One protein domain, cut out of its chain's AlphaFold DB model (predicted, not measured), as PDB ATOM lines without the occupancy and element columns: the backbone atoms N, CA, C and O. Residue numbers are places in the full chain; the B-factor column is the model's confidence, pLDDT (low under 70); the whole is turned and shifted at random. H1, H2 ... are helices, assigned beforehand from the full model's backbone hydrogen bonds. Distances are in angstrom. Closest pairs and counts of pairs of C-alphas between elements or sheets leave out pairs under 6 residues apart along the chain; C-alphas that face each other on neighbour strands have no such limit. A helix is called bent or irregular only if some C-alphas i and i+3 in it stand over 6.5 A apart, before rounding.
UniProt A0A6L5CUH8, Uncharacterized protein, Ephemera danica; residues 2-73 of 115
ATOM      1  N   CYS A   2       1.212  74.210 -52.656       61.47
ATOM      2  CA  CYS A   2       2.598  73.669 -52.721       61.47
ATOM      3  C   CYS A   2       3.281  73.494 -51.349       61.47
ATOM      4  O   CYS A   2       4.062  72.566 -51.162       61.47
ATOM      5  N   PHE A   3       2.977  74.363 -50.379       66.62
ATOM      6  CA  PHE A   3       3.609  74.332 -49.053       66.62
ATOM      7  C   PHE A   3       3.094  73.178 -48.170       66.62
ATOM      8  O   PHE A   3       3.884  72.492 -47.529       66.62
ATOM      9  N   GLU A   4       1.787  72.902 -48.194       70.06
ATOM     10  CA  GLU A   4       1.180  71.772 -47.466       70.06
ATOM     11  C   GLU A   4       1.646  70.422 -48.017       70.06
ATOM     12  O   GLU A   4       1.929  69.506 -47.253       70.06
ATOM     13  N   TYR A   5       1.792  70.307 -49.340       73.75
ATOM     14  CA  TYR A   5       2.267  69.074 -49.973       73.75
ATOM     15  C   TYR A   5       3.705  68.736 -49.562       73.75
ATOM     16  O   TYR A   5       4.018  67.582 -49.280       73.75
ATOM     17  N   ALA A   6       4.571  69.750 -49.461       74.12
ATOM     18  CA  ALA A   6       5.946  69.579 -49.003       74.12
ATOM     19  C   ALA A   6       6.028  69.151 -47.526       74.12
ATOM     20  O   ALA A   6       6.885  68.344 -47.171       74.12
ATOM     21  N   ILE A   7       5.138  69.666 -46.671       81.12
ATOM     22  CA  ILE A   7       5.058  69.272 -45.256       81.12
ATOM     23  C   ILE A   7       4.556  67.827 -45.128       81.12
ATOM     24  O   ILE A   7       5.181  67.034 -44.428       81.12
ATOM     25  N   ASN A   8       3.499  67.458 -45.856       87.94
ATOM     26  CA  ASN A   8       2.953  66.098 -45.836       87.94
ATOM     27  C   ASN A   8       3.959  65.065 -46.360       87.94
ATOM     28  O   ASN A   8       4.121  64.010 -45.752       87.94
ATOM     29  N   LEU A   9       4.685  65.376 -47.439       91.31
ATOM     30  CA  LEU A   9       5.713  64.482 -47.973       91.31
ATOM     31  C   LEU A   9       6.850  64.268 -46.966       91.31
ATOM     32  O   LEU A   9       7.260  63.133 -46.738       91.31
ATOM     33  N   LYS A  10       7.330  65.343 -46.326       92.88
ATOM     34  CA  LYS A  10       8.347  65.238 -45.271       92.88
ATOM     35  C   LYS A  10       7.857  64.402 -44.091       92.88
ATOM     36  O   LYS A  10       8.605  63.557 -43.619       92.88
ATOM     37  N   ALA A  11       6.618  64.609 -43.647       93.88
ATOM     38  CA  ALA A  11       6.040  63.845 -42.547       93.88
ATOM     39  C   ALA A  11       5.969  62.344 -42.869       93.88
ATOM     40  O   ALA A  11       6.394  61.532 -42.056       93.88
ATOM     41  N   VAL A  12       5.510  61.970 -44.070       96.25
ATOM     42  CA  VAL A  12       5.450  60.560 -44.495       96.25
ATOM     43  C   VAL A  12       6.841  59.932 -44.546       96.25
ATOM     44  O   VAL A  12       7.013  58.819 -44.060       96.25
ATOM     45  N   VAL A  13       7.837  60.636 -45.096       96.44
ATOM     46  CA  VAL A  13       9.215  60.125 -45.164       96.44
ATOM     47  C   VAL A  13       9.782  59.912 -43.764       96.44
ATOM     48  O   VAL A  13      10.283  58.831 -43.486       96.44
ATOM     49  N   VAL A  14       9.659  60.901 -42.873       96.81
ATOM     50  CA  VAL A  14      10.190  60.809 -41.504       96.81
ATOM     51  C   VAL A  14       9.521  59.676 -40.726       96.81
ATOM     52  O   VAL A  14      10.224  58.859 -40.142       96.81
ATOM     53  N   LEU A  15       8.189  59.576 -40.771       97.25
ATOM     54  CA  LEU A  15       7.457  58.512 -40.078       97.25
ATOM     55  C   LEU A  15       7.822  57.126 -40.616       97.25
ATOM     56  O   LEU A  15       7.977  56.184 -39.845       97.25
ATOM     57  N   LEU A  16       7.976  56.990 -41.934       96.81
ATOM     58  CA  LEU A  16       8.373  55.719 -42.528       96.81
ATOM     59  C   LEU A  16       9.802  55.336 -42.129       96.81
ATOM     60  O   LEU A  16      10.047  54.170 -41.830       96.81
ATOM     61  N   THR A  17      10.729  56.297 -42.110       97.00
ATOM     62  CA  THR A  17      12.106  56.068 -41.659       97.00
ATOM     63  C   THR A  17      12.136  55.621 -40.203       97.00
ATOM     64  O   THR A  17      12.739  54.595 -39.917       97.00
ATOM     65  N   GLU A  18      11.429  56.316 -39.312       98.00
ATOM     66  CA  GLU A  18      11.372  55.978 -37.884       98.00
ATOM     67  C   GLU A  18      10.801  54.568 -37.651       98.00
ATOM     68  O   GLU A  18      11.408  53.749 -36.961       98.00
ATOM     69  N   VAL A  19       9.677  54.239 -38.299       97.69
ATOM     70  CA  VAL A  19       9.074  52.898 -38.213       97.69
ATOM     71  C   VAL A  19      10.025  51.824 -38.749       97.69
ATOM     72  O   VAL A  19      10.108  50.735 -38.182       97.69
ATOM     73  N   PHE A  20      10.745  52.107 -39.836       97.50
ATOM     74  CA  PHE A  20      11.657  51.138 -40.434       97.50
ATOM     75  C   PHE A  20      12.941  50.941 -39.617       97.50
ATOM     76  O   PHE A  20      13.434  49.818 -39.528       97.50
ATOM     77  N   GLU A  21      13.473  51.993 -38.995       97.94
ATOM     78  CA  GLU A  21      14.623  51.899 -38.091       97.94
ATOM     79  C   GLU A  21      14.305  51.025 -36.874       97.94
ATOM     80  O   GLU A  21      15.083  50.123 -36.551       97.94
ATOM     81  N   GLU A  22      13.130  51.211 -36.265       98.12
ATOM     82  CA  GLU A  22      12.679  50.363 -35.157       98.12
ATOM     83  C   GLU A  22      12.434  48.922 -35.622       98.12
ATOM     84  O   GLU A  22      12.897  47.971 -34.991       98.12
ATOM     85  N   PHE A  23      11.787  48.735 -36.778       97.50
ATOM     86  CA  PHE A  23      11.608  47.407 -37.367       97.50
ATOM     87  C   PHE A  23      12.952  46.696 -37.584       97.50
ATOM     88  O   PHE A  23      13.095  45.520 -37.239       97.50
ATOM     89  N   ARG A  24      13.965  47.406 -38.091       98.00
ATOM     90  CA  ARG A  24      15.323  46.883 -38.277       98.00
ATOM     91  C   ARG A  24      15.987  46.507 -36.959       98.00
ATOM     92  O   ARG A  24      16.560  45.421 -36.873       98.00
ATOM     93  N   ALA A  25      15.877  47.351 -35.935       98.31
ATOM     94  CA  ALA A  25      16.415  47.069 -34.608       98.31
ATOM     95  C   ALA A  25      15.777  45.815 -33.985       98.31
ATOM     96  O   ALA A  25      16.486  44.936 -33.489       98.31
ATOM     97  N   VAL A  26      14.448  45.690 -34.073       97.81
ATOM     98  CA  VAL A  26      13.706  44.514 -33.597       97.81
ATOM     99  C   VAL A  26      14.129  43.253 -34.347       97.81
ATOM    100  O   VAL A  26      14.403  42.240 -33.707       97.81
ATOM    101  N   CYS A  27      14.236  43.294 -35.678       97.56
ATOM    102  CA  CYS A  27      14.607  42.120 -36.473       97.56
ATOM    103  C   CYS A  27      16.039  41.649 -36.192       97.56
ATOM    104  O   CYS A  27      16.269  40.453 -36.008       97.56
ATOM    105  N   LEU A  28      16.987  42.583 -36.079       97.56
ATOM    106  CA  LEU A  28      18.365  42.269 -35.702       97.56
ATOM    107  C   LEU A  28      18.440  41.648 -34.303       97.56
ATOM    108  O   LEU A  28      19.212  40.721 -34.085       97.56
ATOM    109  N   LYS A  29      17.622  42.121 -33.359       97.88
ATOM    110  CA  LYS A  29      17.585  41.581 -31.997       97.88
ATOM    111  C   LYS A  29      16.897  40.215 -31.910       97.88
ATOM    112  O   LYS A  29      17.352  39.364 -31.155       97.88
ATOM    113  N   ALA A  30      15.782  40.031 -32.613       96.38
ATOM    114  CA  ALA A  30      14.942  38.838 -32.497       96.38
ATOM    115  C   ALA A  30      15.413  37.683 -33.389       96.38
ATOM    116  O   ALA A  30      15.351  36.527 -32.979       96.38
ATOM    117  N   TYR A  31      15.876  37.991 -34.602       95.88
ATOM    118  CA  TYR A  31      16.198  36.997 -35.630       95.88
ATOM    119  C   TYR A  31      17.677  37.022 -36.036       95.88
ATOM    120  O   TYR A  31      18.156  36.099 -36.697       95.88
ATOM    121  N   GLU A  32      18.413  38.075 -35.657       97.44
ATOM    122  CA  GLU A  32      19.765  38.383 -36.151       97.44
ATOM    123  C   GLU A  32      19.823  38.387 -37.691       97.44
ATOM    124  O   GLU A  32      20.795  37.955 -38.311       97.44
ATOM    125  N   LEU A  33      18.731  38.846 -38.302       97.38
ATOM    126  CA  LEU A  33      18.587  39.071 -39.734       97.38
ATOM    127  C   LEU A  33      18.291  40.553 -39.947       97.38
ATOM    128  O   LEU A  33      17.485  41.146 -39.226       97.38
ATOM    129  N   ASP A  34      18.951  41.156 -40.933       97.50
ATOM    130  CA  ASP A  34      18.744  42.562 -41.263       97.50
ATOM    131  C   ASP A  34      17.676  42.684 -42.369       97.50
ATOM    132  O   ASP A  34      17.912  42.214 -43.487       97.50
ATOM    133  N   PRO A  35      16.511  43.310 -42.101       96.94
ATOM    134  CA  PRO A  35      15.435  43.453 -43.079       96.94
ATOM    135  C   PRO A  35      15.850  44.189 -44.355       96.94
ATOM    136  O   PRO A  35      15.194  44.007 -45.376       96.94
ATOM    137  N   CYS A  36      16.941  44.966 -44.344       96.69
ATOM    138  CA  CYS A  36      17.459  45.636 -45.541       96.69
ATOM    139  C   CYS A  36      17.881  44.672 -46.668       96.69
ATOM    140  O   CYS A  36      18.007  45.109 -47.811       96.69
ATOM    141  N   TRP A  37      18.100  43.384 -46.374       97.31
ATOM    142  CA  TRP A  37      18.445  42.369 -47.381       97.31
ATOM    143  C   TRP A  37      17.234  41.692 -48.026       97.31
ATOM    144  O   TRP A  37      17.402  40.874 -48.928       97.31
ATOM    145  N   TYR A  38      16.017  42.021 -47.589       96.94
ATOM    146  CA  TYR A  38      14.796  41.374 -48.052       96.94
ATOM    147  C   TYR A  38      13.880  42.391 -48.721       96.94
ATOM    148  O   TYR A  38      13.701  43.511 -48.252       96.94
ATOM    149  N   TYR A  39      13.234  41.975 -49.810       95.56
ATOM    150  CA  TYR A  39      12.257  42.816 -50.501       95.56
ATOM    151  C   TYR A  39      10.945  42.971 -49.720       95.56
ATOM    152  O   TYR A  39      10.240  43.962 -49.898       95.56
ATOM    153  N   THR A  40      10.581  41.983 -48.893       97.00
ATOM    154  CA  THR A  40       9.296  41.951 -48.181       97.00
ATOM    155  C   THR A  40       9.424  41.313 -46.795       97.00
ATOM    156  O   THR A  40      10.284  40.458 -46.573       97.00
ATOM    157  N   ALA A  41       8.530  41.682 -45.872       95.38
ATOM    158  CA  ALA A  41       8.478  41.091 -44.533       95.38
ATOM    159  C   ALA A  41       8.214  39.566 -44.531       95.38
ATOM    160  O   ALA A  41       8.861  38.877 -43.747       95.38
ATOM    161  N   PRO A  42       7.360  38.992 -45.409       95.88
ATOM    162  CA  PRO A  42       7.222  37.537 -45.507       95.88
ATOM    163  C   PRO A  42       8.513  36.813 -45.900       95.88
ATOM    164  O   PRO A  42       8.777  35.739 -45.372       95.88
ATOM    165  N   SER A  43       9.344  37.388 -46.781       96.88
ATOM    166  CA  SER A  43      10.641  36.790 -47.139       96.88
ATOM    167  C   SER A  43      11.593  36.747 -45.941       96.88
ATOM    168  O   SER A  43      12.245  35.730 -45.720       96.88
ATOM    169  N   LEU A  44      11.625  37.821 -45.146       97.19
ATOM    170  CA  LEU A  44      12.367  37.865 -43.885       97.19
ATOM    171  C   LEU A  44      11.826  36.841 -42.879       97.19
ATOM    172  O   LEU A  44      12.602  36.115 -42.271       97.19
ATOM    173  N   ALA A  45      10.504  36.772 -42.703       95.88
ATOM    174  CA  ALA A  45       9.869  35.842 -41.773       95.88
ATOM    175  C   ALA A  45      10.127  34.377 -42.160       95.88
ATOM    176  O   ALA A  45      10.381  33.544 -41.294       95.88
ATOM    177  N   TRP A  46      10.111  34.072 -43.460       95.50
ATOM    178  CA  TRP A  46      10.444  32.751 -43.981       95.50
ATOM    179  C   TRP A  46      11.890  32.363 -43.670       95.50
ATOM    180  O   TRP A  46      12.137  31.277 -43.149       95.50
ATOM    181  N   ASP A  47      12.841  33.262 -43.922       96.06
ATOM    182  CA  ASP A  47      14.250  32.998 -43.628       96.06
ATOM    183  C   ASP A  47      14.516  32.909 -42.116       96.06
ATOM    184  O   ASP A  47      15.229  32.021 -41.655       96.06
ATOM    185  N   ALA A  48      13.850  33.742 -41.309       96.38
ATOM    186  CA  ALA A  48      13.881  33.634 -39.852       96.38
ATOM    187  C   ALA A  48      13.373  32.263 -39.369       96.38
ATOM    188  O   ALA A  48      13.995  31.651 -38.499       96.38
ATOM    189  N   ALA A  49      12.288  31.746 -39.957       95.62
ATOM    190  CA  ALA A  49      11.752  30.425 -39.635       95.62
ATOM    191  C   ALA A  49      12.715  29.291 -40.033       95.62
ATOM    192  O   ALA A  49      12.925  28.353 -39.258       95.62
ATOM    193  N   LEU A  50      13.347  29.377 -41.208       96.25
ATOM    194  CA  LEU A  50      14.358  28.406 -41.640       96.25
ATOM    195  C   LEU A  50      15.604  28.450 -40.751       96.25
ATOM    196  O   LEU A  50      16.088  27.402 -40.327       96.25
ATOM    197  N   LYS A  51      16.086  29.647 -40.396       95.56
ATOM    198  CA  LYS A  51      17.209  29.830 -39.469       95.56
ATOM    199  C   LYS A  51      16.898  29.259 -38.085       95.56
ATOM    200  O   LYS A  51      17.742  28.574 -37.513       95.56
ATOM    201  N   TYR A  52      15.696  29.507 -37.564       95.50
ATOM    202  CA  TYR A  52      15.256  28.998 -36.263       95.50
ATOM    203  C   TYR A  52      15.145  27.467 -36.239       95.50
ATOM    204  O   TYR A  52      15.571  26.826 -35.282       95.50
ATOM    205  N   THR A  53      14.587  26.868 -37.295       96.62
ATOM    206  CA  THR A  53      14.378  25.411 -37.369       96.62
ATOM    207  C   THR A  53      15.610  24.635 -37.841       96.62
ATOM    208  O   THR A  53      15.702  23.433 -37.595       96.62
ATOM    209  N   GLY A  54      16.548  25.285 -38.535       96.06
ATOM    210  CA  GLY A  54      17.720  24.654 -39.149       96.06
ATOM    211  C   GLY A  54      17.396  23.750 -40.347       96.06
ATOM    212  O   GLY A  54      18.277  23.040 -40.839       96.06
ATOM    213  N   VAL A  55      16.143  23.750 -40.815       96.62
ATOM    214  CA  VAL A  55      15.692  22.923 -41.937       96.62
ATOM    215  C   VAL A  55      16.302  23.437 -43.237       96.62
ATOM    216  O   VAL A  55      16.265  24.629 -43.536       96.62
ATOM    217  N   LYS A  56      16.833  22.516 -44.045       94.69
ATOM    218  CA  LYS A  56      17.263  22.790 -45.418       94.69
ATOM    219  C   LYS A  56      16.220  22.232 -46.369       94.69
ATOM    220  O   LYS A  56      15.924  21.042 -46.319       94.69
ATOM    221  N   LEU A  57      15.652  23.102 -47.194       91.69
ATOM    222  CA  LEU A  57      14.673  22.720 -48.201       91.69
ATOM    223  C   LEU A  57      15.367  22.512 -49.542       91.69
ATOM    224  O   LEU A  57      16.163  23.351 -49.967       91.69
ATOM    225  N   ASP A  58      15.024  21.418 -50.209       92.56
ATOM    226  CA  ASP A  58      15.431  21.174 -51.587       92.56
ATOM    227  C   ASP A  58      14.497  21.904 -52.556       92.56
ATOM    228  O   ASP A  58      13.303  22.091 -52.299       92.56
ATOM    229  N   LEU A  59      15.043  22.310 -53.701       93.12
ATOM    230  CA  LEU A  59      14.249  22.916 -54.761       93.12
ATOM    231  C   LEU A  59      13.385  21.844 -55.436       93.12
ATOM    232  O   LEU A  59      13.906  20.893 -56.021       93.12
ATOM    233  N   VAL A  60      12.064  22.022 -55.404       93.31
ATOM    234  CA  VAL A  60      11.130  21.142 -56.117       93.31
ATOM    235  C   VAL A  60      11.243  21.397 -57.621       93.31
ATOM    236  O   VAL A  60      10.983  22.502 -58.088       93.31
ATOM    237  N   GLN A  61      11.632  20.368 -58.375       94.94
ATOM    238  CA  GLN A  61      11.780  20.433 -59.838       94.94
ATOM    239  C   GLN A  61      10.658  19.709 -60.596       94.94
ATOM    240  O   GLN A  61      10.457  19.964 -61.782       94.94
ATOM    241  N   ASP A  62       9.934  18.802 -59.936       96.31
ATOM    242  CA  ASP A  62       8.832  18.063 -60.553       96.31
ATOM    243  C   ASP A  62       7.544  18.896 -60.532       96.31
ATOM    244  O   ASP A  62       6.996  19.201 -59.468       96.31
ATOM    245  N   LEU A  63       7.040  19.219 -61.725       96.31
ATOM    246  CA  LEU A  63       5.802  19.968 -61.918       96.31
ATOM    247  C   LEU A  63       4.603  19.306 -61.228       96.31
ATOM    248  O   LEU A  63       3.768  20.007 -60.669       96.31
ATOM    249  N   LYS A  64       4.532  17.972 -61.191       96.81
ATOM    250  CA  LYS A  64       3.402  17.269 -60.562       96.81
ATOM    251  C   LYS A  64       3.348  17.505 -59.057       96.81
ATOM    252  O   LYS A  64       2.263  17.579 -58.483       96.81
ATOM    253  N   ILE A  65       4.510  17.617 -58.413       95.56
ATOM    254  CA  ILE A  65       4.592  17.913 -56.979       95.56
ATOM    255  C   ILE A  65       4.131  19.350 -56.727       95.56
ATOM    256  O   ILE A  65       3.369  19.585 -55.791       95.56
ATOM    257  N   ILE A  66       4.539  20.292 -57.583       95.31
ATOM    258  CA  ILE A  66       4.102  21.692 -57.508       95.31
ATOM    259  C   ILE A  66       2.580  21.780 -57.660       95.31
ATOM    260  O   ILE A  66       1.914  22.317 -56.778       95.31
ATOM    261  N   GLU A  67       2.017  21.173 -58.707       96.44
ATOM    262  CA  GLU A  67       0.571  21.161 -58.959       96.44
ATOM    263  C   GLU A  67      -0.212  20.552 -57.791       96.44
ATOM    264  O   GLU A  67      -1.248  21.082 -57.389       96.44
ATOM    265  N   MET A  68       0.285  19.459 -57.208       95.75
ATOM    266  CA  MET A  68      -0.329  18.832 -56.037       95.75
ATOM    267  C   MET A  68      -0.380  19.790 -54.837       95.75
ATOM    268  O   MET A  68      -1.409  19.877 -54.165       95.75
ATOM    269  N   VAL A  69       0.713  20.509 -54.563       94.44
ATOM    270  CA  VAL A  69       0.786  21.480 -53.458       94.44
ATOM    271  C   VAL A  69      -0.142  22.666 -53.724       94.44
ATOM    272  O   VAL A  69      -0.929  23.039 -52.854       94.44
ATOM    273  N   GLU A  70      -0.119  23.207 -54.942       94.75
ATOM    274  CA  GLU A  70      -0.975  24.322 -55.350       94.75
ATOM    275  C   GLU A  70      -2.464  23.979 -55.236       94.75
ATOM    276  O   GLU A  70      -3.250  24.758 -54.693       94.75
ATOM    277  N   GLN A  71      -2.855  22.774 -55.657       96.12
ATOM    278  CA  GLN A  71      -4.227  22.278 -55.520       96.12
ATOM    279  C   GLN A  71      -4.656  22.082 -54.061       96.12
ATOM    280  O   GLN A  71      -5.861  22.074 -53.780       96.12
ATOM    281  N   GLY A  72      -3.705  21.939 -53.135       93.94
ATOM    282  CA  GLY A  72      -3.947  21.795 -51.702       93.94
ATOM    283  C   GLY A  72      -4.176  23.116 -50.965       93.94
ATOM    284  O   GLY A  72      -4.818  23.114 -49.913       93.94
ATOM    285  N   PHE A  73      -3.720  24.254 -51.502       94.06
ATOM    286  CA  PHE A  73      -3.838  25.532 -50.800       94.06
ATOM    287  C   PHE A  73      -5.292  25.991 -50.662       94.06
ATOM    288  O   PHE A  73      -6.055  26.086 -51.628       94.06
TER     289      PHE A  73
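This is residues 2 to 73 of the 115 residues of an uncharacterized protein of Ephemera danica (UniProt A0A6L5CUH8). The printed part is an open, extended chain of three separate helices: a long helix H1, then a shorter helix H2 that runs on in nearly the same direction but is shifted sideways by the link that folds back between them, and then a small helix H3 at the far end, turned across that direction. The three helices do not pack into a core; much of H1, residues 2 to 19, sticks out at one end, and residues 53 to 73, with H3, stick out at the other. The printed part has 72 residues with three named helices in the order H1, H2, H3 and no named strand, and its class is all helix. It is extended, with a radius of gyration of the C-alphas of 19.0 A, and its elongated outline spans 58 by 30 by 17 A.

The longest helix is H1, residues 2 to 30, which measures 42.1 A from first to last C-alpha. It begins at C-alpha 2, at (2.598, 73.669, -52.721), and ends at C-alpha 30, at (14.942, 38.838, -32.497). H2, residues 41 to 53, begins at C-alpha 41, at (8.478, 41.091, -44.533), and is 18.2 A long. H3, residues 63 to 72, is 14.2 A long and ends at C-alpha 72, at (-3.947, 21.795, -51.702). None of these helices is bent or irregular.

H1 touches no helix. H1 and H2 are apart, with no C-alpha of the one within 8 A of the other, and a short link of 10 residues joins them; within it, residues 35 to 37 are a brief helical run. The N-to-C direction is (0.37, -0.82, 0.43) for H1 and (0.42, -0.76, 0.50) for H2. H2 and H3 are apart too, joined by a short link of 9 residues, and the direction of H3 is (-0.72, 0.31, 0.62). H1 and H3 are also apart. Residues 2 to 19, which belong to H1, stand free, and so do residues 53 to 73, of which 63 to 72 belong to H3. In H1, H2 and H3 every O i to N i+4 pair of the backbone is within hydrogen-bond range.

The two C-alphas farthest apart, those of Phe 3 and Lys 64, are 58.2 A from each other, and the first and last printed C-alphas, of Cys 2 and Phe 73, are 48.6 A apart. The printed part has no cut, and neither of its links between helices is long. The mean pLDDT of the printed part is 93.9; residues 2 to 3 are under 70.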